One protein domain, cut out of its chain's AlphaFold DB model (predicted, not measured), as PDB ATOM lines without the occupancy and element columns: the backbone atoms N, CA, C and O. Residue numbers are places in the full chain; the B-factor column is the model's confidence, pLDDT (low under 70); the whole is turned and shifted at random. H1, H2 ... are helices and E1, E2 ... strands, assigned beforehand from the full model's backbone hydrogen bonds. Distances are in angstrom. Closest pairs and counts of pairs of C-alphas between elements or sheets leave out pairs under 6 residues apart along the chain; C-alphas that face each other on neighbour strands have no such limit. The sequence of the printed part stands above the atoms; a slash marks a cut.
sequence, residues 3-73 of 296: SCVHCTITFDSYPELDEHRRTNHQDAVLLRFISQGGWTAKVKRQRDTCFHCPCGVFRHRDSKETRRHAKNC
ATOM      1  N   SER A   3      64.572  46.633  73.733       96.69
ATOM      2  CA  SER A   3      64.426  47.041  75.136       96.69
ATOM      3  C   SER A   3      62.976  46.956  75.605       96.69
ATOM      4  O   SER A   3      62.030  47.171  74.840       96.69
ATOM      5  N   CYS A   4      62.786  46.636  76.884       96.38
ATOM      6  CA  CYS A   4      61.470  46.713  77.497       96.38
ATOM      7  C   CYS A   4      61.077  48.168  77.777       96.38
ATOM      8  O   CYS A   4      61.878  48.974  78.224       96.38
ATOM      9  N   VAL A   5      59.811  48.518  77.537       94.38
ATOM     10  CA  VAL A   5      59.293  49.873  77.820       94.38
ATOM     11  C   VAL A   5      58.961  50.091  79.298       94.38
ATOM     12  O   VAL A   5      58.740  51.220  79.718       94.38
ATOM     13  N   HIS A   6      58.891  49.010  80.079       90.06
ATOM     14  CA  HIS A   6      58.526  49.042  81.496       90.06
ATOM     15  C   HIS A   6      59.734  48.855  82.427       90.06
ATOM     16  O   HIS A   6      59.626  49.098  83.625       90.06
ATOM     17  N   CYS A   7      60.885  48.423  81.901       92.88
ATOM     18  CA  CYS A   7      62.135  48.305  82.651       92.88
ATOM     19  C   CYS A   7      63.343  48.429  81.718       92.88
ATOM     20  O   CYS A   7      63.231  48.233  80.516       92.88
ATOM     21  N   THR A   8      64.525  48.678  82.267       95.12
ATOM     22  CA  THR A   8      65.760  48.931  81.502       95.12
ATOM     23  C   THR A   8      66.430  47.676  80.922       95.12
ATOM     24  O   THR A   8      67.562  47.744  80.455       95.12
ATOM     25  N   ILE A   9      65.750  46.525  80.931       96.75
ATOM     26  CA  ILE A   9      66.304  45.249  80.454       96.75
ATOM     27  C   ILE A   9      66.234  45.190  78.921       96.75
ATOM     28  O   ILE A   9      65.207  45.525  78.318       96.75
ATOM     29  N   THR A  10      67.324  44.736  78.305       97.75
ATOM     30  CA  THR A  10      67.473  44.533  76.860       97.75
ATOM     31  C   THR A  10      67.554  43.051  76.509       97.75
ATOM     32  O   THR A  10      68.113  42.267  77.268       97.75
ATOM     33  N   PHE A  11      67.028  42.690  75.341       97.88
ATOM     34  CA  PHE A  11      66.966  41.325  74.823       97.88
ATOM     35  C   PHE A  11      67.561  41.252  73.416       97.88
ATOM     36  O   PHE A  11      67.469  42.214  72.636       97.88
ATOM     37  N   ASP A  12      68.122  40.096  73.077       98.06
ATOM     38  CA  ASP A  12      68.698  39.846  71.757       98.06
ATOM     39  C   ASP A  12      67.610  39.579  70.716       98.06
ATOM     40  O   ASP A  12      67.759  39.962  69.554       98.06
ATOM     41  N   SER A  13      66.464  39.034  71.143       97.88
ATOM     42  CA  SER A  13      65.333  38.723  70.269       97.88
ATOM     43  C   SER A  13      63.996  39.315  70.748       97.88
ATOM     44  O   SER A  13      63.745  39.530  71.936       97.88
ATOM     45  N   TYR A  14      63.094  39.588  69.798       95.50
ATOM     46  CA  TYR A  14      61.738  40.058  70.102       95.50
ATOM     47  C   TYR A  14      60.877  39.033  70.877       95.50
ATOM     48  O   TYR A  14      60.158  39.456  71.783       95.50
ATOM     49  N   PRO A  15      60.931  37.710  70.595       97.06
ATOM     50  CA  PRO A  15      60.196  36.708  71.373       97.06
ATOM     51  C   PRO A  15      60.547  36.701  72.867       97.06
ATOM     52  O   PRO A  15      59.651  36.567  73.701       97.06
ATOM     53  N   GLU A  16      61.819  36.895  73.217       96.56
ATOM     54  CA  GLU A  16      62.263  36.994  74.616       96.56
ATOM     55  C   GLU A  16      61.733  38.260  75.287       96.56
ATOM     56  O   GLU A  16      61.213  38.193  76.404       96.56
ATOM     57  N   LEU A  17      61.784  39.404  74.593       95.62
ATOM     58  CA  LEU A  17      61.185  40.645  75.082       95.62
ATOM     59  C   LEU A  17      59.673  40.481  75.322       95.62
ATOM     60  O   LEU A  17      59.141  40.954  76.330       95.62
ATOM     61  N   ASP A  18      58.964  39.826  74.407       91.69
ATOM     62  CA  ASP A  18      57.529  39.590  74.536       91.69
ATOM     63  C   ASP A  18      57.200  38.659  75.720       91.69
ATOM     64  O   ASP A  18      56.320  38.977  76.528       91.69
ATOM     65  N   GLU A  19      57.941  37.558  75.901       91.44
ATOM     66  CA  GLU A  19      57.792  36.697  77.083       91.44
ATOM     67  C   GLU A  19      58.097  37.472  78.370       91.44
ATOM     68  O   GLU A  19      57.341  37.378  79.341       91.44
ATOM     69  N   HIS A  20      59.139  38.306  78.373       92.88
ATOM     70  CA  HIS A  20      59.483  39.161  79.501       92.88
ATOM     71  C   HIS A  20      58.347  40.132  79.859       92.88
ATOM     72  O   HIS A  20      57.979  40.240  81.032       92.88
ATOM     73  N   ARG A  21      57.733  40.802  78.874       90.81
ATOM     74  CA  ARG A  21      56.583  41.695  79.104       90.81
ATOM     75  C   ARG A  21      55.382  40.938  79.651       90.81
ATOM     76  O   ARG A  21      54.720  41.416  80.572       90.81
ATOM     77  N   ARG A  22      55.115  39.739  79.132       85.50
ATOM     78  CA  ARG A  22      53.995  38.909  79.591       85.50
ATOM     79  C   ARG A  22      54.199  38.371  81.009       85.50
ATOM     80  O   ARG A  22      53.222  38.262  81.746       85.50
ATOM     81  N   THR A  23      55.426  38.057  81.405       84.25
ATOM     82  CA  THR A  23      55.729  37.464  82.719       84.25
ATOM     83  C   THR A  23      55.936  38.510  83.811       84.25
ATOM     84  O   THR A  23      55.410  38.344  84.915       84.25
ATOM     85  N   ASN A  24      56.619  39.612  83.499       86.88
ATOM     86  CA  ASN A  24      57.039  40.605  84.490       86.88
ATOM     87  C   ASN A  24      56.139  41.845  84.530       86.88
ATOM     88  O   ASN A  24      55.919  42.389  85.607       86.88
ATOM     89  N   HIS A  25      55.546  42.236  83.397       88.38
ATOM     90  CA  HIS A  25      54.802  43.502  83.259       88.38
ATOM     91  C   HIS A  25      53.300  43.321  83.026       88.38
ATOM     92  O   HIS A  25      52.594  44.250  82.649       88.38
ATOM     93  N   GLN A  26      52.768  42.113  83.241       87.62
ATOM     94  CA  GLN A  26      51.318  41.940  83.325       87.62
ATOM     95  C   GLN A  26      50.801  42.517  84.645       87.62
ATOM     96  O   GLN A  26      50.974  41.908  85.704       87.62
ATOM     97  N   ASP A  27      50.106  43.648  84.552       90.75
ATOM     98  CA  ASP A  27      49.469  44.312  85.696       90.75
ATOM     99  C   ASP A  27      48.179  43.628  86.143       90.75
ATOM    100  O   ASP A  27      47.725  43.810  87.270       90.75
ATOM    101  N   ALA A  28      47.536  42.863  85.259       94.75
ATOM    102  CA  ALA A  28      46.293  42.177  85.574       94.75
ATOM    103  C   ALA A  28      46.141  40.866  84.808       94.75
ATOM    104  O   ALA A  28      46.518  40.751  83.642       94.75
ATOM    105  N   VAL A  29      45.494  39.901  85.454       95.50
ATOM    106  CA  VAL A  29      45.127  38.609  84.882       95.50
ATOM    107  C   VAL A  29      43.643  38.334  85.109       95.50
ATOM    108  O   VAL A  29      43.081  38.656  86.155       95.50
ATOM    109  N   LEU A  30      42.990  37.730  84.115       96.75
ATOM    110  CA  LEU A  30      41.650  37.174  84.267       96.75
ATOM    111  C   LEU A  30      41.766  35.712  84.719       96.75
ATOM    112  O   LEU A  30      42.292  34.868  83.993       96.75
ATOM    113  N   LEU A  31      41.291  35.424  85.925       96.88
ATOM    114  CA  LEU A  31      41.209  34.086  86.500       96.88
ATOM    115  C   LEU A  31      39.822  33.495  86.236       96.88
ATOM    116  O   LEU A  31      38.831  34.221  86.276       96.88
ATOM    117  N   ARG A  32      39.751  32.184  85.980       97.12
ATOM    118  CA  ARG A  32      38.502  31.432  85.788       97.12
ATOM    119  C   ARG A  32      38.438  30.287  86.796       97.12
ATOM    120  O   ARG A  32      39.330  29.442  86.798       97.12
ATOM    121  N   PHE A  33      37.379  30.255  87.596       96.38
ATOM    122  CA  PHE A  33      37.174  29.314  88.697       96.38
ATOM    123  C   PHE A  33      36.212  28.209  88.268       96.38
ATOM    124  O   PHE A  33      34.997  28.327  88.407       96.38
ATOM    125  N   ILE A  34      36.752  27.146  87.668       94.25
ATOM    126  CA  ILE A  34      35.947  26.080  87.046       94.25
ATOM    127  C   ILE A  34      35.210  25.258  88.110       94.25
ATOM    128  O   ILE A  34      34.019  25.004  87.964       94.25
ATOM    129  N   SER A  35      35.889  24.932  89.209       91.38
ATOM    130  CA  SER A  35      35.352  24.209  90.372       91.38
ATOM    131  C   SER A  35      34.159  24.884  91.060       91.38
ATOM    132  O   SER A  35      33.481  24.238  91.851       91.38
ATOM    133  N   GLN A  36      33.896  26.165  90.784       89.81
ATOM    134  CA  GLN A  36      32.895  26.977  91.485       89.81
ATOM    135  C   GLN A  36      31.817  27.534  90.545       89.81
ATOM    136  O   GLN A  36      31.300  28.627  90.750       89.81
ATOM    137  N   GLY A  37      31.500  26.817  89.466       91.44
ATOM    138  CA  GLY A  37      30.487  27.262  88.500       91.44
ATOM    139  C   GLY A  37      31.032  28.180  87.402       91.44
ATOM    140  O   GLY A  37      30.269  28.836  86.699       91.44
ATOM    141  N   GLY A  38      32.355  28.222  87.216       94.00
ATOM    142  CA  GLY A  38      32.980  28.840  86.047       94.00
ATOM    143  C   GLY A  38      33.037  30.367  86.059       94.00
ATOM    144  O   GLY A  38      33.265  30.953  84.995       94.00
ATOM    145  N   TRP A  39      32.861  31.017  87.214       94.75
ATOM    146  CA  TRP A  39      32.954  32.473  87.324       94.75
ATOM    147  C   TRP A  39      34.379  32.975  87.053       94.75
ATOM    148  O   TRP A  39      35.361  32.225  87.095       94.75
ATOM    149  N   THR A  40      34.496  34.262  86.722       96.31
ATOM    150  CA  THR A  40      35.781  34.889  86.393       96.31
ATOM    151  C   THR A  40      36.062  36.112  87.258       96.31
ATOM    152  O   THR A  40      35.162  36.893  87.569       96.31
ATOM    153  N   ALA A  41      37.331  36.292  87.626       96.06
ATOM    154  CA  ALA A  41      37.812  37.424  88.415       96.06
ATOM    155  C   ALA A  41      38.975  38.105  87.704       96.06
ATOM    156  O   ALA A  41      39.917  37.439  87.278       96.06
ATOM    157  N   LYS A  42      38.947  39.437  87.610       96.69
ATOM    158  CA  LYS A  42      40.113  40.208  87.173       96.69
ATOM    159  C   LYS A  42      40.946  40.542  88.406       96.69
ATOM    160  O   LYS A  42      40.523  41.356  89.220       96.69
ATOM    161  N   VAL A  43      42.107  39.914  88.525       96.38
ATOM    162  CA  VAL A  43      43.055  40.130  89.620       96.38
ATOM    163  C   VAL A  43      44.182  41.011  89.109       96.38
ATOM    164  O   VAL A  43      44.751  40.738  88.053       96.38
ATOM    165  N   LYS A  44      44.489  42.081  89.842       96.19
ATOM    166  CA  LYS A  44      45.661  42.916  89.573       96.19
ATOM    167  C   LYS A  44      46.876  42.358  90.307       96.19
ATOM    168  O   LYS A  44      46.727  41.769  91.378       96.19
ATOM    169  N   ARG A  45      48.060  42.548  89.732       95.25
ATOM    170  CA  ARG A  45      49.323  42.316  90.426       95.25
ATOM    171  C   ARG A  45      49.387  43.274  91.618       95.25
ATOM    172  O   ARG A  45      49.078  44.456  91.479       95.25
ATOM    173  N   GLN A  46      49.696  42.739  92.790       95.50
ATOM    174  CA  GLN A  46      49.812  43.512  94.025       95.50
ATOM    175  C   GLN A  46      51.211  44.136  94.142       95.50
ATOM    176  O   GLN A  46      52.095  43.872  93.323       95.50
ATOM    177  N   ARG A  47      51.417  44.974  95.168       92.44
ATOM    178  CA  ARG A  47      52.714  45.630  95.437       92.44
ATOM    179  C   ARG A  47      53.859  44.635  95.646       92.44
ATOM    180  O   ARG A  47      54.994  44.939  95.314       92.44
ATOM    181  N   ASP A  48      53.553  43.429  96.121       94.38
ATOM    182  CA  ASP A  48      54.511  42.330  96.294       94.38
ATOM    183  C   ASP A  48      54.887  41.627  94.978       94.38
ATOM    184  O   ASP A  48      55.481  40.547  94.984       94.38
ATOM    185  N   THR A  49      54.539  42.219  93.833       90.88
ATOM    186  CA  THR A  49      54.751  41.688  92.483       90.88
ATOM    187  C   THR A  49      54.047  40.355  92.219       90.88
ATOM    188  O   THR A  49      54.327  39.715  91.209       90.88
ATOM    189  N   CYS A  50      53.111  39.919  93.064       95.62
ATOM    190  CA  CYS A  50      52.404  38.651  92.896       95.62
ATOM    191  C   CYS A  50      50.945  38.862  92.475       95.62
ATOM    192  O   CYS A  50      50.328  39.897  92.738       95.62
ATOM    193  N   PHE A  51      50.365  37.854  91.831       96.88
ATOM    194  CA  PHE A  51      48.921  37.737  91.680       96.88
ATOM    195  C   PHE A  51      48.362  36.952  92.858       96.88
ATOM    196  O   PHE A  51      48.837  35.860  93.167       96.88
ATOM    197  N   HIS A  52      47.338  37.509  93.496       97.69
ATOM    198  CA  HIS A  52      46.696  36.914  94.663       97.69
ATOM    199  C   HIS A  52      45.391  36.255  94.244       97.69
ATOM    200  O   HIS A  52      44.519  36.891  93.646       97.69
ATOM    201  N   CYS A  53      45.245  34.969  94.541       97.56
ATOM    202  CA  CYS A  53      43.971  34.297  94.365       97.56
ATOM    203  C   CYS A  53      42.956  34.864  95.378       97.56
ATOM    204  O   CYS A  53      43.313  35.044  96.541       97.56
ATOM    205  N   PRO A  54      41.682  35.084  95.001       96.19
ATOM    206  CA  PRO A  54      40.634  35.518  95.927       96.19
ATOM    207  C   PRO A  54      40.406  34.595  97.131       96.19
ATOM    208  O   PRO A  54      39.757  35.006  98.082       96.19
ATOM    209  N   CYS A  55      40.933  33.365  97.123       95.88
ATOM    210  CA  CYS A  55      40.917  32.504  98.307       95.88
ATOM    211  C   CYS A  55      41.835  32.984  99.444       95.88
ATOM    212  O   CYS A  55      41.776  32.421 100.529       95.88
ATOM    213  N   GLY A  56      42.736  33.939  99.191       96.38
ATOM    214  CA  GLY A  56      43.700  34.458 100.168       96.38
ATOM    215  C   GLY A  56      44.895  33.542 100.463       96.38
ATOM    216  O   GLY A  56      45.913  34.022 100.944       96.38
ATOM    217  N   VAL A  57      44.817  32.247 100.136       97.50
ATOM    218  CA  VAL A  57      45.871  31.263 100.454       97.50
ATOM    219  C   VAL A  57      46.967  31.210  99.388       97.50
ATOM    220  O   VAL A  57      48.138  31.011  99.696       97.50
ATOM    221  N   PHE A  58      46.601  31.368  98.116       98.06
ATOM    222  CA  PHE A  58      47.535  31.196  97.004       98.06
ATOM    223  C   PHE A  58      47.954  32.535  96.404       98.06
ATOM    224  O   PHE A  58      47.108  33.328  95.979       98.06
ATOM    225  N   ARG A  59      49.265  32.735  96.273       97.62
ATOM    226  CA  ARG A  59      49.866  33.850  95.538       97.62
ATOM    227  C   ARG A  59      51.055  33.371  94.718       97.62
ATOM    228  O   ARG A  59      51.804  32.509  95.169       97.62
ATOM    229  N   HIS A  60      51.229  33.924  93.521       97.25
ATOM    230  CA  HIS A  60      52.360  33.580  92.660       97.25
ATOM    231  C   HIS A  60      52.726  34.733  91.716       97.25
ATOM    232  O   HIS A  60      51.857  35.499  91.294       97.25
ATOM    233  N   ARG A  61      54.011  34.858  91.356       94.12
ATOM    234  CA  ARG A  61      54.493  35.890  90.414       94.12
ATOM    235  C   ARG A  61      54.052  35.631  88.975       94.12
ATOM    236  O   ARG A  61      53.749  36.573  88.247       94.12
ATOM    237  N   ASP A  62      54.006  34.363  88.573       92.62
ATOM    238  CA  ASP A  62      53.542  33.945  87.246       92.62
ATOM    239  C   ASP A  62      52.006  33.877  87.171       92.62
ATOM    240  O   ASP A  62      51.326  33.213  87.968       92.62
ATOM    241  N   SER A  63      51.453  34.537  86.154       94.56
ATOM    242  CA  SER A  63      50.030  34.508  85.837       94.56
ATOM    243  C   SER A  63      49.562  33.126  85.359       94.56
ATOM    244  O   SER A  63      48.397  32.779  85.564       94.56
ATOM    245  N   LYS A  64      50.430  32.305  84.743       94.50
ATOM    246  CA  LYS A  64      50.116  30.925  84.318       94.50
ATOM    247  C   LYS A  64      49.838  30.024  85.524       94.50
ATOM    248  O   LYS A  64      48.785  29.386  85.550       94.50
ATOM    249  N   GLU A  65      50.708  30.039  86.531       96.75
ATOM    250  CA  GLU A  65      50.522  29.277  87.775       96.75
ATOM    251  C   GLU A  65      49.279  29.734  88.543       96.75
ATOM    252  O   GLU A  65      48.448  28.918  88.944       96.75
ATOM    253  N   THR A  66      49.054  31.048  88.626       97.06
ATOM    254  CA  THR A  66      47.841  31.598  89.251       97.06
ATOM    255  C   THR A  66      46.566  31.146  88.532       97.06
ATOM    256  O   THR A  66      45.581  30.775  89.174       97.06
ATOM    257  N   ARG A  67      46.573  31.099  87.192       96.94
ATOM    258  CA  ARG A  67      45.458  30.544  86.404       96.94
ATOM    259  C   ARG A  67      45.275  29.047  86.636       96.94
ATOM    260  O   ARG A  67      44.132  28.602  86.701       96.94
ATOM    261  N   ARG A  68      46.358  28.268  86.744       97.94
ATOM    262  CA  ARG A  68      46.291  26.824  87.029       97.94
ATOM    263  C   ARG A  68      45.652  26.573  88.392       97.94
ATOM    264  O   ARG A  68      44.716  25.785  88.471       97.94
ATOM    265  N   HIS A  69      46.087  27.302  89.418       98.00
ATOM    266  CA  HIS A  69      45.481  27.245  90.743       98.00
ATOM    267  C   HIS A  69      43.991  27.613  90.702       98.00
ATOM    268  O   HIS A  69      43.163  26.847  91.186       98.00
ATOM    269  N   ALA A  70      43.627  28.739  90.075       97.81
ATOM    270  CA  ALA A  70      42.243  29.214  90.026       97.81
ATOM    271  C   ALA A  70      41.262  28.178  89.447       97.81
ATOM    272  O   ALA A  70      40.153  28.045  89.956       97.81
ATOM    273  N   LYS A  71      41.678  27.392  88.442       97.56
ATOM    274  CA  LYS A  71      40.844  26.325  87.857       97.56
ATOM    275  C   LYS A  71      40.418  25.267  88.881       97.56
ATOM    276  O   LYS A  71      39.310  24.752  88.769       97.56
ATOM    277  N   ASN A  72      41.285  24.984  89.853       97.69
ATOM    278  CA  ASN A  72      41.114  23.925  90.850       97.69
ATOM    279  C   ASN A  72      40.812  24.468  92.257       97.69
ATOM    280  O   ASN A  72      40.639  23.694  93.199       97.69
ATOM    281  N   CYS A  73      40.773  25.790  92.430       97.00
ATOM    282  CA  CYS A  73      40.610  26.420  93.729       97.00
ATOM    283  C   CYS A  73      39.184  26.214  94.249       97.00
ATOM    284  O   CYS A  73      38.214  26.623  93.612       97.00
TER     285      CYS A  73
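Overview. This is residues 3 to 73 of the 296 residues of the protein "C2H2-type domain-containing protein" of Lichtheimia corymbifera JMRC:FSU:9682 (UniProt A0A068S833). A two-stranded hairpin, E1 and E2, has helix H2 packed alongside E1, and a second helix, H1, extends the shape beyond one end of this body, with the loop of residues 3 to 13 near its far end. The printed part has 71 residues with two named helices and two named strands, in the order H1, E1, E2, H2; the sheet, order E1 - E2, is antiparallel. The class is mixed, helices and strands, with 33 of the 71 residues in named elements, under half. The whole is only just loose, close to compact, with a radius of gyration of the C-alphas of 13.8 A, and elongated, spanning 43 by 23 by 15 A.

Arrangement. E1, residues 28 to 33, and E2, residues 39 to 44, are antiparallel neighbours and a hairpin, with 155 degrees between their directions. N 31 and O 41 are 2.8 A apart and N 43 and O 29 are 2.9 A apart, both within hydrogen-bond range. H2, residues 63 to 72, comes nearest to E1 at the C-alphas of Lys 71 and Phe 33, 4.8 A apart. H1, residues 14 to 24, is close to H2 but not clearly touching: the closest C-alphas, of Thr 23 and Ser 63, are 7.1 A apart. The two helices run the same way at a steep tilt of 54 degrees. H1 and E2 are apart. In H1 every O i to N i+4 pair is within hydrogen-bond range; in H2 5 of 6 are.

Along the chain. E1 is 16.1 A long and E2 16.6 A, from first to last C-alpha. H1 measures 15.1 A and begins at C-alpha 14, (61.738, 40.058, 70.102). H2 measures 14.7 A and ends at C-alpha 72, (41.114, 23.925, 90.850).

Size, cuts and confidence. The two C-alphas farthest apart, of Asp 12 and Gly 37, are 43.6 A apart. The link from E2 to H2, residues 45 to 62, is long; within it residues 51 to 52 pair antiparallel with residues 59 to 60. The printed part has no cut. Its mean pLDDT is 94.8, and no printed residue is under 70.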